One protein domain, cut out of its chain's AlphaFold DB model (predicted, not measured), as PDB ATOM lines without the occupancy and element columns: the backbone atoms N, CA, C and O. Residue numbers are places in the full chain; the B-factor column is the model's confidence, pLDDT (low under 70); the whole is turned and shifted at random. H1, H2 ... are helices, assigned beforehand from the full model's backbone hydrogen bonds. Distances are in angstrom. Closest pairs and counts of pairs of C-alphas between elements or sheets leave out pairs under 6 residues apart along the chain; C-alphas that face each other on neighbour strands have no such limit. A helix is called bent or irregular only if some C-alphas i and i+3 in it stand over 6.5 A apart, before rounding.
ATOM      1  N   GLY A  86       8.012  32.844  39.288       96.31
ATOM      2  CA  GLY A  86       9.456  32.622  39.208       96.31
ATOM      3  C   GLY A  86       9.798  31.144  39.006       96.31
ATOM      4  O   GLY A  86      10.568  30.800  38.110       96.31
ATOM      5  N   ALA A  87       9.149  30.279  39.782       96.75
ATOM      6  CA  ALA A  87       9.270  28.830  39.696       96.75
ATOM      7  C   ALA A  87       8.727  28.264  38.380       96.75
ATOM      8  O   ALA A  87       9.238  27.255  37.914       96.75
ATOM      9  N   PHE A  88       7.703  28.884  37.790       97.38
ATOM     10  CA  PHE A  88       7.177  28.474  36.489       97.38
ATOM     11  C   PHE A  88       8.103  28.876  35.339       97.38
ATOM     12  O   PHE A  88       8.327  28.082  34.438       97.38
ATOM     13  N   LEU A  89       8.634  30.100  35.360       96.25
ATOM     14  CA  LEU A  89       9.390  30.665  34.240       96.25
ATOM     15  C   LEU A  89      10.818  30.127  34.177       96.25
ATOM     16  O   LEU A  89      11.286  29.762  33.105       96.25
ATOM     17  N   MET A  90      11.494  30.038  35.324       96.12
ATOM     18  CA  MET A  90      12.846  29.483  35.421       96.12
ATOM     19  C   MET A  90      12.948  28.513  36.612       96.12
ATOM     20  O   MET A  90      13.663  28.796  37.582       96.12
ATOM     21  N   PRO A  91      12.270  27.348  36.548       95.31
ATOM     22  CA  PRO A  91      12.262  26.362  37.627       95.31
ATOM     23  C   PRO A  91      13.658  25.960  38.127       95.31
ATOM     24  O   PRO A  91      13.845  25.934  39.342       95.31
ATOM     25  N   PRO A  92      14.666  25.699  37.263       94.81
ATOM     26  CA  PRO A  92      16.004  25.331  37.725       94.81
ATOM     27  C   PRO A  92      16.668  26.379  38.624       94.81
ATOM     28  O   PRO A  92      17.315  26.038  39.612       94.81
ATOM     29  N   ILE A  93      16.509  27.660  38.283       96.00
ATOM     30  CA  ILE A  93      17.205  28.768  38.949       96.00
ATOM     31  C   ILE A  93      16.452  29.172  40.204       96.00
ATOM     32  O   ILE A  93      17.040  29.243  41.284       96.00
ATOM     33  N   TRP A  94      15.140  29.374  40.075       96.81
ATOM     34  CA  TRP A  94      14.290  29.654  41.221       96.81
ATOM     35  C   TRP A  94      14.363  28.508  42.238       96.81
ATOM     36  O   TRP A  94      14.567  28.752  43.427       96.81
ATOM     37  N   GLY A  95      14.278  27.257  41.773       95.25
ATOM     38  CA  GLY A  95      14.349  26.064  42.609       95.25
ATOM     39  C   GLY A  95      15.669  25.969  43.366       95.25
ATOM     40  O   GLY A  95      15.656  25.784  44.583       95.25
ATOM     41  N   ALA A  96      16.808  26.182  42.701       94.06
ATOM     42  CA  ALA A  96      18.111  26.232  43.364       94.06
ATOM     43  C   ALA A  96      18.173  27.322  44.451       94.06
ATOM     44  O   ALA A  96      18.599  27.040  45.573       94.06
ATOM     45  N   GLY A  97      17.659  28.526  44.167       93.44
ATOM     46  CA  GLY A  97      17.578  29.629  45.134       93.44
ATOM     47  C   GLY A  97      16.729  29.326  46.377       93.44
ATOM     48  O   GLY A  97      16.941  29.928  47.429       93.44
ATOM     49  N   HIS A  98      15.817  28.353  46.283       94.06
ATOM     50  CA  HIS A  98      14.900  27.948  47.355       94.06
ATOM     51  C   HIS A  98      15.194  26.550  47.921       94.06
ATOM     52  O   HIS A  98      14.358  25.974  48.619       94.06
ATOM     53  N   GLY A  99      16.373  25.980  47.640       90.94
ATOM     54  CA  GLY A  99      16.781  24.667  48.161       90.94
ATOM     55  C   GLY A  99      16.036  23.479  47.534       90.94
ATOM     56  O   GLY A  99      15.925  22.415  48.142       90.94
ATOM     57  N   GLN A 100      15.505  23.662  46.327       93.31
ATOM     58  CA  GLN A 100      14.804  22.678  45.498       93.31
ATOM     59  C   GLN A 100      15.650  22.335  44.262       93.31
ATOM     60  O   GLN A 100      15.211  22.439  43.120       93.31
ATOM     61  N   VAL A 101      16.900  21.934  44.504       90.94
ATOM     62  CA  VAL A 101      17.934  21.747  43.468       90.94
ATOM     63  C   VAL A 101      17.557  20.685  42.427       90.94
ATOM     64  O   VAL A 101      18.032  20.741  41.298       90.94
ATOM     65  N   PHE A 102      16.642  19.762  42.746       92.50
ATOM     66  CA  PHE A 102      16.144  18.763  41.791       92.50
ATOM     67  C   PHE A 102      15.585  19.389  40.501       92.50
ATOM     68  O   PHE A 102      15.643  18.761  39.445       92.50
ATOM     69  N   ALA A 103      15.087  20.632  40.559       93.00
ATOM     70  CA  ALA A 103      14.558  21.342  39.399       93.00
ATOM     71  C   ALA A 103      15.610  21.570  38.295       93.00
ATOM     72  O   ALA A 103      15.238  21.807  37.151       93.00
ATOM     73  N   VAL A 104      16.909  21.432  38.593       92.88
ATOM     74  CA  VAL A 104      18.003  21.474  37.604       92.88
ATOM     75  C   VAL A 104      17.840  20.422  36.501       92.88
ATOM     76  O   VAL A 104      18.234  20.677  35.365       92.88
ATOM     77  N   VAL A 105      17.185  19.288  36.781       94.94
ATOM     78  CA  VAL A 105      16.877  18.247  35.780       94.94
ATOM     79  C   VAL A 105      15.997  18.775  34.639       94.94
ATOM     80  O   VAL A 105      16.003  18.214  33.546       94.94
ATOM     81  N   LEU A 106      15.287  19.891  34.826       95.06
ATOM     82  CA  LEU A 106      14.521  20.492  33.738       95.06
ATOM     83  C   LEU A 106      15.396  21.080  32.626       95.06
ATOM     84  O   LEU A 106      14.905  21.199  31.511       95.06
ATOM     85  N   TYR A 107      16.674  21.395  32.866       92.31
ATOM     86  CA  TYR A 107      17.568  21.836  31.788       92.31
ATOM     87  C   TYR A 107      17.748  20.775  30.691       92.31
ATOM     88  O   TYR A 107      17.431  21.071  29.538       92.31
ATOM     89  N   PRO A 108      18.202  19.539  30.991       95.00
ATOM     90  CA  PRO A 108      18.300  18.506  29.964       95.00
ATOM     91  C   PRO A 108      16.936  18.108  29.381       95.00
ATOM     92  O   PRO A 108      16.868  17.772  28.202       95.00
ATOM     93  N   ILE A 109      15.841  18.202  30.149       96.44
ATOM     94  CA  ILE A 109      14.484  17.988  29.612       96.44
ATOM     95  C   ILE A 109      14.150  19.043  28.553       96.44
ATOM     96  O   ILE A 109      13.691  18.688  27.472       96.44
ATOM     97  N   TRP A 110      14.423  20.323  28.815       94.94
ATOM     98  CA  TRP A 110      14.196  21.390  27.842       94.94
ATOM     99  C   TRP A 110      15.053  21.232  26.585       94.94
ATOM    100  O   TRP A 110      14.538  21.432  25.489       94.94
ATOM    101  N   LEU A 111      16.310  20.793  26.714       93.44
ATOM    102  CA  LEU A 111      17.155  20.465  25.556       93.44
ATOM    103  C   LEU A 111      16.575  19.312  24.725       93.44
ATOM    104  O   LEU A 111      16.578  19.363  23.497       93.44
ATOM    105  N   MET A 112      16.056  18.271  25.379       95.75
ATOM    106  CA  MET A 112      15.375  17.170  24.697       95.75
ATOM    107  C   MET A 112      14.117  17.657  23.966       95.75
ATOM    108  O   MET A 112      13.913  17.296  22.810       95.75
ATOM    109  N   VAL A 113      13.290  18.481  24.617       96.06
ATOM    110  CA  VAL A 113      12.074  19.057  24.021       96.06
ATOM    111  C   VAL A 113      12.418  19.917  22.806       96.06
ATOM    112  O   VAL A 113      11.815  19.726  21.752       96.06
ATOM    113  N   ASP A 114      13.412  20.801  22.914       93.81
ATOM    114  CA  ASP A 114      13.883  21.639  21.804       93.81
ATOM    115  C   ASP A 114      14.349  20.787  20.612       93.81
ATOM    116  O   ASP A 114      13.913  20.996  19.480       93.81
ATOM    117  N   ASN A 115      15.137  19.740  20.873       93.81
ATOM    118  CA  ASN A 115      15.593  18.813  19.838       93.81
ATOM    119  C   ASN A 115      14.442  18.064  19.154       93.81
ATOM    120  O   ASN A 115      14.467  17.896  17.935       93.81
ATOM    121  N   LEU A 116      13.438  17.619  19.914       95.81
ATOM    122  CA  LEU A 116      12.260  16.951  19.359       95.81
ATOM    123  C   LEU A 116      11.428  17.901  18.496       95.81
ATOM    124  O   LEU A 116      10.970  17.499  17.429       95.81
ATOM    125  N   ILE A 117      11.254  19.151  18.933       94.38
ATOM    126  CA  ILE A 117      10.539  20.181  18.172       94.38
ATOM    127  C   ILE A 117      11.281  20.479  16.869       94.38
ATOM    128  O   ILE A 117      10.674  20.421  15.801       94.38
ATOM    129  N   TRP A 118      12.590  20.733  16.936       92.69
ATOM    130  CA  TRP A 118      13.398  21.005  15.748       92.69
ATOM    131  C   TRP A 118      13.354  19.831  14.761       92.69
ATOM    132  O   TRP A 118      13.084  20.036  13.577       92.69
ATOM    133  N   ALA A 119      13.531  18.596  15.240       93.81
ATOM    134  CA  ALA A 119      13.484  17.408  14.391       93.81
ATOM    135  C   ALA A 119      12.092  17.192  13.773       93.81
ATOM    136  O   ALA A 119      11.994  16.796  12.615       93.81
ATOM    137  N   ALA A 120      11.013  17.483  14.504       95.19
ATOM    138  CA  ALA A 120       9.655  17.391  13.974       95.19
ATOM    139  C   ALA A 120       9.387  18.422  12.866       95.19
ATOM    140  O   ALA A 120       8.796  18.073  11.845       95.19
ATOM    141  N   ILE A 121       9.856  19.664  13.032       92.88
ATOM    142  CA  ILE A 121       9.731  20.726  12.018       92.88
ATOM    143  C   ILE A 121      10.464  20.343  10.722       92.88
ATOM    144  O   ILE A 121       9.961  20.608   9.633       92.88
ATOM    145  N   HIS A 122      11.603  19.654  10.833       93.12
ATOM    146  CA  HIS A 122      12.408  19.203   9.694       93.12
ATOM    147  C   HIS A 122      12.022  17.809   9.168       93.12
ATOM    148  O   HIS A 122      12.737  17.240   8.345       93.12
ATOM    149  N   GLY A 123      10.912  17.228   9.638       92.62
ATOM    150  CA  GLY A 123      10.431  15.919   9.185       92.62
ATOM    151  C   GLY A 123      11.282  14.720   9.636       92.62
ATOM    152  O   GLY A 123      11.099  13.617   9.132       92.62
ATOM    153  N   GLN A 124      12.197  14.916  10.589       93.19
ATOM    154  CA  GLN A 124      13.100  13.892  11.131       93.19
ATOM    155  C   GLN A 124      12.551  13.198  12.391       93.19
ATOM    156  O   GLN A 124      13.105  12.194  12.835       93.19
ATOM    157  N   ALA A 125      11.470  13.713  12.985       92.62
ATOM    158  CA  ALA A 125      10.814  13.124  14.152       92.62
ATOM    159  C   ALA A 125       9.287  13.277  14.099       92.62
ATOM    160  O   ALA A 125       8.745  14.067  13.330       92.62
ATOM    161  N   SER A 126       8.581  12.521  14.946       96.38
ATOM    162  CA  SER A 126       7.121  12.600  15.065       96.38
ATOM    163  C   SER A 126       6.676  13.921  15.718       96.38
ATOM    164  O   SER A 126       7.037  14.166  16.875       96.38
ATOM    165  N   PRO A 127       5.814  14.725  15.062       96.19
ATOM    166  CA  PRO A 127       5.229  15.921  15.672       96.19
ATOM    167  C   PRO A 127       4.401  15.606  16.919       96.19
ATOM    168  O   PRO A 127       4.389  16.383  17.869       96.19
ATOM    169  N   VAL A 128       3.754  14.436  16.961       97.25
ATOM    170  CA  VAL A 128       2.973  13.997  18.128       97.25
ATOM    171  C   VAL A 128       3.883  13.803  19.338       97.25
ATOM    172  O   VAL A 128       3.551  14.258  20.429       97.25
ATOM    173  N   LEU A 129       5.050  13.180  19.150       96.31
ATOM    174  CA  LEU A 129       6.013  12.974  20.234       96.31
ATOM    175  C   LEU A 129       6.562  14.308  20.759       96.31
ATOM    176  O   LEU A 129       6.630  14.498  21.971       96.31
ATOM    177  N   ALA A 130       6.896  15.241  19.863       97.06
ATOM    178  CA  ALA A 130       7.343  16.581  20.241       97.06
ATOM    179  C   ALA A 130       6.266  17.339  21.038       97.06
ATOM    180  O   ALA A 130       6.553  17.887  22.104       97.06
ATOM    181  N   CYS A 131       5.010  17.297  20.579       97.69
ATOM    182  CA  CYS A 131       3.877  17.893  21.285       97.69
ATOM    183  C   CYS A 131       3.666  17.274  22.673       97.69
ATOM    184  O   CYS A 131       3.498  18.008  23.644       97.69
ATOM    185  N   LEU A 132       3.704  15.943  22.796       98.00
ATOM    186  CA  LEU A 132       3.556  15.262  24.085       98.00
ATOM    187  C   LEU A 132       4.685  15.624  25.055       98.00
ATOM    188  O   LEU A 132       4.416  15.882  26.228       98.00
ATOM    189  N   ALA A 133       5.930  15.691  24.575       97.62
ATOM    190  CA  ALA A 133       7.076  16.086  25.390       97.62
ATOM    191  C   ALA A 133       6.945  17.535  25.893       97.62
ATOM    192  O   ALA A 133       7.155  17.797  27.080       97.62
ATOM    193  N   LEU A 134       6.536  18.464  25.021       97.31
ATOM    194  CA  LEU A 134       6.298  19.861  25.386       97.31
ATOM    195  C   LEU A 134       5.159  19.993  26.403       97.31
ATOM    196  O   LEU A 134       5.343  20.590  27.464       97.31
ATOM    197  N   VAL A 135       3.993  19.410  26.113       98.06
ATOM    198  CA  VAL A 135       2.819  19.478  26.997       98.06
ATOM    199  C   VAL A 135       3.124  18.833  28.346       98.06
ATOM    200  O   VAL A 135       2.837  19.433  29.378       98.06
ATOM    201  N   GLY A 136       3.758  17.658  28.365       98.00
ATOM    202  CA  GLY A 136       4.156  16.989  29.604       98.00
ATOM    203  C   GLY A 136       5.097  17.845  30.454       98.00
ATOM    204  O   GLY A 136       4.894  17.978  31.662       98.00
ATOM    205  N   THR A 137       6.073  18.498  29.815       97.50
ATOM    206  CA  THR A 137       7.006  19.415  30.489       97.50
ATOM    207  C   THR A 137       6.277  20.626  31.077       97.50
ATOM    208  O   THR A 137       6.463  20.949  32.252       97.50
ATOM    209  N   LEU A 138       5.379  21.255  30.313       97.38
ATOM    210  CA  LEU A 138       4.593  22.404  30.774       97.38
ATOM    211  C   LEU A 138       3.622  22.038  31.906       97.38
ATOM    212  O   LEU A 138       3.497  22.796  32.869       97.38
ATOM    213  N   VAL A 139       2.971  20.873  31.837       98.00
ATOM    214  CA  VAL A 139       2.094  20.364  32.905       98.00
ATOM    215  C   VAL A 139       2.891  20.140  34.187       98.00
ATOM    216  O   VAL A 139       2.462  20.578  35.257       98.00
ATOM    217  N   PHE A 140       4.070  19.519  34.093       96.44
ATOM    218  CA  PHE A 140       4.954  19.356  35.244       96.44
ATOM    219  C   PHE A 140       5.332  20.711  35.855       96.44
ATOM    220  O   PHE A 140       5.172  20.907  37.060       96.44
ATOM    221  N   MET A 141       5.773  21.667  35.033       97.19
ATOM    222  CA  MET A 141       6.147  23.008  35.490       97.19
ATOM    223  C   MET A 141       4.974  23.750  36.134       97.19
ATOM    224  O   MET A 141       5.156  24.413  37.154       97.19
ATOM    225  N   PHE A 142       3.763  23.604  35.597       97.44
ATOM    226  CA  PHE A 142       2.554  24.185  36.173       97.44
ATOM    227  C   PHE A 142       2.256  23.614  37.568       97.44
ATOM    228  O   PHE A 142       2.024  24.365  38.519       97.44
ATOM    229  N   VAL A 143       2.304  22.287  37.722       95.94
ATOM    230  CA  VAL A 143       2.102  21.621  39.022       95.94
ATOM    231  C   VAL A 143       3.199  22.009  40.015       95.94
ATOM    232  O   VAL A 143       2.910  22.296  41.180       95.94
ATOM    233  N   TYR A 144       4.447  22.074  39.551       96.06
ATOM    234  CA  TYR A 144       5.576  22.533  40.346       96.06
ATOM    235  C   TYR A 144       5.352  23.962  40.854       96.06
ATOM    236  O   TYR A 144       5.379  24.197  42.061       96.06
ATOM    237  N   ALA A 145       5.007  24.899  39.973       96.81
ATOM    238  CA  ALA A 145       4.753  26.294  40.324       96.81
ATOM    239  C   ALA A 145       3.607  26.477  41.334       96.81
ATOM    240  O   ALA A 145       3.676  27.375  42.176       96.81
ATOM    241  N   ARG A 146       2.593  25.598  41.312       94.75
ATOM    242  CA  ARG A 146       1.495  25.579  42.300       94.75
ATOM    243  C   ARG A 146       1.899  25.122  43.700       94.75
ATOM    244  O   ARG A 146       1.151  25.308  44.655       94.75
ATOM    245  N   THR A 147       3.032  24.440  43.827       92.25
ATOM    246  CA  THR A 147       3.522  23.893  45.107       92.25
ATOM    247  C   THR A 147       4.812  24.564  45.574       92.25
ATOM    248  O   THR A 147       5.157  24.495  46.755       92.25
ATOM    249  N   ALA A 148       5.482  25.271  44.666       94.00
ATOM    250  CA  ALA A 148       6.749  25.949  44.866       94.00
ATOM    251  C   ALA A 148       6.726  26.894  46.070       94.00
ATOM    252  O   ALA A 148       7.573  26.764  46.949       94.00
ATOM    253  N   ASN A 149       5.731  27.783  46.156       92.38
ATOM    254  CA  ASN A 149       5.631  28.762  47.240       92.38
ATOM    255  C   ASN A 149       5.514  28.124  48.621       92.38
ATOM    256  O   ASN A 149       6.223  28.521  49.541       92.38
ATOM    257  N   TYR A 150       4.670  27.101  48.748       89.25
ATOM    258  CA  TYR A 150       4.546  26.336  49.982       89.25
ATOM    259  C   TYR A 150       5.892  25.710  50.371       89.25
ATOM    260  O   TYR A 150       6.406  25.945  51.462       89.25
ATOM    261  N   MET A 151       6.507  24.964  49.452       91.00
ATOM    262  CA  MET A 151       7.760  24.254  49.711       91.00
ATOM    263  C   MET A 151       8.948  25.195  49.960       91.00
ATOM    264  O   MET A 151       9.852  24.860  50.728       91.00
ATOM    265  N   GLY A 152       8.979  26.352  49.298       92.81
ATOM    266  CA  GLY A 152       9.987  27.389  49.498       92.81
ATOM    267  C   GLY A 152       9.817  28.072  50.851       92.81
ATOM    268  O   GLY A 152      10.775  28.167  51.619       92.81
ATOM    269  N   TYR A 153       8.586  28.440  51.209       93.12
ATOM    270  CA  TYR A 153       8.300  29.071  52.493       93.12
ATOM    271  C   TYR A 153       8.574  28.137  53.679       93.12
ATOM    272  O   TYR A 153       9.198  28.561  54.646       93.12
ATOM    273  N   MET A 154       8.249  26.840  53.586       90.94
ATOM    274  CA  MET A 154       8.585  25.850  54.629       90.94
ATOM    275  C   MET A 154      10.095  25.710  54.896       90.94
ATOM    276  O   MET A 154      10.490  25.190  55.934       90.94
ATOM    277  N   ARG A 155      10.960  26.180  53.993       90.56
ATOM    278  CA  ARG A 155      12.416  26.235  54.217       90.56
ATOM    279  C   ARG A 155      12.888  27.576  54.780       90.56
ATOM    280  O   ARG A 155      14.007  27.668  55.276       90.56
ATOM    281  N   ALA A 156      12.054  28.609  54.700       91.88
ATOM    282  CA  ALA A 156      12.379  29.975  55.094       91.88
ATOM    283  C   ALA A 156      11.597  30.473  56.323       91.88
ATOM    284  O   ALA A 156      11.951  31.525  56.850       91.88
ATOM    285  N   TYR A 157      10.583  29.739  56.796       90.06
ATOM    286  CA  TYR A 157       9.641  30.200  57.829       90.06
ATOM    287  C   TYR A 157      10.300  30.591  59.160       90.06
ATOM    288  O   TYR A 157       9.759  31.409  59.895       90.06
ATOM    289  N   THR A 158      11.473  30.037  59.480       89.31
ATOM    290  CA  THR A 158      12.229  30.396  60.694       89.31
ATOM    291  C   THR A 158      12.981  31.720  60.571       89.31
ATOM    292  O   THR A 158      13.463  32.245  61.569       89.31
ATOM    293  N   ARG A 159      13.125  32.248  59.351       91.31
ATOM    294  CA  ARG A 159      13.938  33.432  59.032       91.31
ATOM    295  C   ARG A 159      13.133  34.576  58.428       91.31
ATOM    296  O   ARG A 159      13.628  35.694  58.403       91.31
ATOM    297  N   LYS A 160      11.959  34.288  57.868       92.00
ATOM    298  CA  LYS A 160      11.112  35.256  57.171       92.00
ATOM    299  C   LYS A 160       9.667  35.080  57.593       92.00
ATOM    300  O   LYS A 160       9.162  33.957  57.602       92.00
ATOM    301  N   SER A 161       8.994  36.192  57.849       90.75
ATOM    302  CA  SER A 161       7.535  36.229  57.905       90.75
ATOM    303  C   SER A 161       6.922  35.936  56.521       90.75
ATOM    304  O   SER A 161       7.600  36.089  55.495       90.75
ATOM    305  N   PRO A 162       5.636  35.538  56.446       91.25
ATOM    306  CA  PRO A 162       4.958  35.325  55.166       91.25
ATOM    307  C   PRO A 162       5.003  36.550  54.246       91.25
ATOM    308  O   PRO A 162       5.226  36.410  53.047       91.25
ATOM    309  N   GLU A 163       4.846  37.751  54.799       91.88
ATOM    310  CA  GLU A 163       4.864  39.003  54.034       91.88
ATOM    311  C   GLU A 163       6.244  39.274  53.419       91.88
ATOM    312  O   GLU A 163       6.355  39.548  52.221       91.88
ATOM    313  N   GLU A 164       7.313  39.126  54.206       94.06
ATOM    314  CA  GLU A 164       8.691  39.281  53.726       94.06
ATOM    315  C   GLU A 164       9.046  38.241  52.661       94.06
ATOM    316  O   GLU A 164       9.752  38.547  51.693       94.06
ATOM    317  N   TYR A 165       8.555  37.010  52.824       94.44
ATOM    318  CA  TYR A 165       8.710  35.962  51.823       94.44
ATOM    319  C   TYR A 165       8.033  36.365  50.508       94.44
ATOM    320  O   TYR A 165       8.694  36.401  49.473       94.44
ATOM    321  N   VAL A 166       6.760  36.769  50.549       94.31
ATOM    322  CA  VAL A 166       5.987  37.168  49.360       94.31
ATOM    323  C   VAL A 166       6.594  38.390  48.659       94.31
ATOM    324  O   VAL A 166       6.659  38.430  47.427       94.31
ATOM    325  N   ALA A 167       7.107  39.366  49.412       95.12
ATOM    326  CA  ALA A 167       7.834  40.502  48.846       95.12
ATOM    327  C   ALA A 167       9.136  40.071  48.136       95.12
ATOM    328  O   ALA A 167       9.524  40.645  47.113       95.12
ATOM    329  N   GLY A 168       9.817  39.046  48.655       95.25
ATOM    330  CA  GLY A 168      10.928  38.377  47.977       95.25
ATOM    331  C   GLY A 168      10.494  37.697  46.679       95.25
ATOM    332  O   GLY A 168      11.098  37.937  45.636       95.25
ATOM    333  N   GLU A 169       9.406  36.928  46.721       96.19
ATOM    334  CA  GLU A 169       8.893  36.192  45.561       96.19
ATOM    335  C   GLU A 169       8.454  37.098  44.417       96.19
ATOM    336  O   GLU A 169       8.663  36.767  43.252       96.19
ATOM    337  N   ARG A 170       7.925  38.288  44.717       96.31
ATOM    338  CA  ARG A 170       7.615  39.275  43.676       96.31
ATOM    339  C   ARG A 170       8.869  39.700  42.902       96.31
ATOM    340  O   ARG A 170       8.815  39.828  41.682       96.31
ATOM    341  N   ARG A 171      10.005  39.885  43.585       96.81
ATOM    342  CA  ARG A 171      11.288  40.213  42.934       96.81
ATOM    343  C   ARG A 171      11.827  39.033  42.134       96.81
ATOM    344  O   ARG A 171      12.277  39.229  41.007       96.81
ATOM    345  N   TRP A 172      11.725  37.823  42.679       97.50
ATOM    346  CA  TRP A 172      12.069  36.598  41.956       97.50
ATOM    347  C   TRP A 172      11.251  36.436  40.678       97.50
ATOM    348  O   TRP A 172      11.825  36.156  39.633       97.50
ATOM    349  N   ALA A 173       9.938  36.660  40.730       97.50
ATOM    350  CA  ALA A 173       9.070  36.568  39.561       97.50
ATOM    351  C   ALA A 173       9.527  37.509  38.434       97.50
ATOM    352  O   ALA A 173       9.650  37.075  37.292       97.50
ATOM    353  N   VAL A 174       9.849  38.766  38.762       97.94
ATOM    354  CA  VAL A 174      10.372  39.733  37.783       97.94
ATOM    355  C   VAL A 174      11.723  39.279  37.226       97.94
ATOM    356  O   VAL A 174      11.896  39.230  36.011       97.94
ATOM    357  N   ALA A 175      12.668  38.900  38.091       97.75
ATOM    358  CA  ALA A 175      14.005  38.481  37.672       97.75
ATOM    359  C   ALA A 175      13.970  37.244  36.758       97.75
ATOM    360  O   ALA A 175      14.636  37.211  35.725       97.75
ATOM    361  N   MET A 176      13.164  36.239  37.110       97.81
ATOM    362  CA  MET A 176      13.002  35.030  36.302       97.81
ATOM    363  C   MET A 176      12.245  35.311  35.003       97.81
ATOM    364  O   MET A 176      12.551  34.684  33.997       97.81
ATOM    365  N   GLY A 177      11.314  36.270  34.989       97.75
ATOM    366  CA  GLY A 177      10.654  36.712  33.761       97.75
ATOM    367  C   GLY A 177      11.618  37.347  32.763       97.75
ATOM    368  O   GLY A 177      11.622  36.965  31.595       97.75
ATOM    369  N   VAL A 178      12.490  38.247  33.227       98.12
ATOM    370  CA  VAL A 178      13.550  38.826  32.383       98.12
ATOM    371  C   VAL A 178      14.468  37.728  31.854       98.12
ATOM    372  O   VAL A 178      14.751  37.672  30.659       98.12
ATOM    373  N   LEU A 179      14.904  36.819  32.724       97.31
ATOM    374  CA  LEU A 179      15.818  35.756  32.333       97.31
ATOM    375  C   LEU A 179      15.191  34.756  31.351       97.31
ATOM    376  O   LEU A 179      15.849  34.366  30.390       97.31
ATOM    377  N   ALA A 180      13.924  34.384  31.540       95.69
ATOM    378  CA  ALA A 180      13.199  33.529  30.605       95.69
ATOM    379  C   ALA A 180      13.113  34.172  29.213       95.69
ATOM    380  O   ALA A 180      13.379  33.505  28.215       95.69
ATOM    381  N   ALA A 181      12.828  35.477  29.134       97.19
ATOM    382  CA  ALA A 181      12.812  36.201  27.864       97.19
ATOM    383  C   ALA A 181      14.186  36.183  27.170       97.19
ATOM    384  O   ALA A 181      14.266  35.920  25.970       97.19
ATOM    385  N   LEU A 182      15.271  36.393  27.927       97.25
ATOM    386  CA  LEU A 182      16.638  36.309  27.400       97.25
ATOM    387  C   LEU A 182      16.973  34.903  26.882       97.25
ATOM    388  O   LEU A 182      17.578  34.771  25.822       97.25
ATOM    389  N   MET A 183      16.558  33.854  27.596       94.25
ATOM    390  CA  MET A 183      16.777  32.465  27.181       94.25
ATOM    391  C   MET A 183      16.005  32.105  25.914       94.25
ATOM    392  O   MET A 183      16.573  31.480  25.024       94.25
ATOM    393  N   VAL A 184      14.749  32.543  25.784       92.31
ATOM    394  CA  VAL A 184      13.960  32.342  24.558       92.31
ATOM    395  C   VAL A 184      14.600  33.064  23.372       92.31
ATOM    396  O   VAL A 184      14.731  32.475  22.297       92.31
ATOM    397  N   ALA A 185      15.034  34.314  23.560       94.94
ATOM    398  CA  ALA A 185      15.724  35.075  22.523       94.94
ATOM    399  C   ALA A 185      17.028  34.386  22.089       94.94
ATOM    400  O   ALA A 185      17.273  34.226  20.895       94.94
ATOM    401  N   PHE A 186      17.826  33.914  23.053       93.12
ATOM    402  CA  PHE A 186      19.059  33.178  22.784       93.12
ATOM    403  C   PHE A 186      18.804  31.856  22.050       93.12
ATOM    404  O   PHE A 186      19.450  31.592  21.040       93.12
ATOM    405  N   ALA A 187      17.845  31.048  22.513       89.69
ATOM    406  CA  ALA A 187      17.504  29.770  21.889       89.69
ATOM    407  C   ALA A 187      16.990  29.960  20.455       89.69
ATOM    408  O   ALA A 187      17.364  29.220  19.548       89.69
ATOM    409  N   THR A 188      16.182  31.000  20.237       88.94
ATOM    410  CA  THR A 188      15.666  31.355  18.912       88.94
ATOM    411  C   THR A 188      16.801  31.771  17.983       88.94
ATOM    412  O   THR A 188      16.898  31.254  16.875       88.94
ATOM    413  N   TRP A 189      17.698  32.652  18.437       94.25
ATOM    414  CA  TRP A 189      18.884  33.030  17.669       94.25
ATOM    415  C   TRP A 189      19.748  31.808  17.332       94.25
ATOM    416  O   TRP A 189      20.030  31.581  16.162       94.25
ATOM    417  N   TYR A 190      20.081  30.973  18.322       91.50
ATOM    418  CA  TYR A 190      20.879  29.759  18.131       91.50
ATOM    419  C   TYR A 190      20.276  28.831  17.067       91.50
ATOM    420  O   TYR A 190      20.976  28.415  16.141       91.50
ATOM    421  N   ASN A 191      18.974  28.541  17.172       87.88
ATOM    422  CA  ASN A 191      18.289  27.657  16.235       87.88
ATOM    423  C   ASN A 191      18.253  28.246  14.815       87.88
ATOM    424  O   ASN A 191      18.475  27.511  13.860       87.88
ATOM    425  N   LEU A 192      18.049  29.560  14.669       87.88
ATOM    426  CA  LEU A 192      17.988  30.214  13.359       87.88
ATOM    427  C   LEU A 192      19.357  30.415  12.698       87.88
ATOM    428  O   LEU A 192      19.445  30.358  11.475       87.88
ATOM    429  N   THR A 193      20.414  30.704  13.465       91.81
ATOM    430  CA  THR A 193      21.705  31.122  12.888       91.81
ATOM    431  C   THR A 193      22.776  30.047  12.902       91.81
ATOM    432  O   THR A 193      23.634  30.051  12.026       91.81
ATOM    433  N   LEU A 194      22.791  29.179  13.918       88.50
ATOM    434  CA  LEU A 194      23.860  28.191  14.100       88.50
ATOM    435  C   LEU A 194      23.412  26.780  13.755       88.50
ATOM    436  O   LEU A 194      24.206  26.010  13.222       88.50
ATOM    437  N   ARG A 195      22.164  26.433  14.083       84.12
ATOM    438  CA  ARG A 195      21.646  25.086  13.849       84.12
ATOM    439  C   ARG A 195      21.154  24.888  12.417       84.12
ATOM    440  O   ARG A 195      21.457  23.833  11.872       84.12
TER     441      ARG A 195
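What this domain is: This is residues 86 to 195 of the 196 residues of an uncharacterized protein of Collinsella sp. AK_207A (UniProt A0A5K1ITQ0). The long helix H5 runs along one side of a rod and the hairpin of H3 and H4a along the other, with the short H1 and H2 between them. The printed part has 110 residues with five named helices, H1 to H5 in order: all helix, only just loose, close to compact, with radius of gyration of the C-alphas 16.2 A and spans 53 by 25 by 16 A.

Where its parts are: H5, residues 162 to 195, spans 45.7 A, ending at C-alpha 195 (21.646, 25.086, 13.849). H3, residues 101 to 121, spans 32.5 A. H4, residues 127 to 156, one helix by its hydrogen bonds, is bent: C-alphas 146 and 149 are 7.2 A apart. Its arms are H4a, 127 to 146, 28.6 A, and H4b, 149 to 156. H1, residues 86 to 89, begins at C-alpha 86 (9.456, 32.622, 39.208); H2 is residues 91 to 97.

How they stand to each other: H5 touches H1 with residues 169 to 180 alone; the closest C-alphas, Gly 86 and Ala 173, are 4.0 A apart. H3 and H4a, a hairpin, touch at a shallow tilt of 25 degrees, closest at C-alphas Ala 120 and Pro 127, 5.0 A. H4a and H5 are apart. Every O i to N i+4 pair is within hydrogen-bond range in H2 and H4a, 13 of 17 in H3, 3 of 4 in H4b, 28 of 30 in H5; H1 is too short for one.

The domain as a whole: The farthest C-alphas, Gly 123 and Thr 158, are 53.5 A apart. The printed part has no cut, its four links are tight, and no printed residue is under 70 in pLDDT.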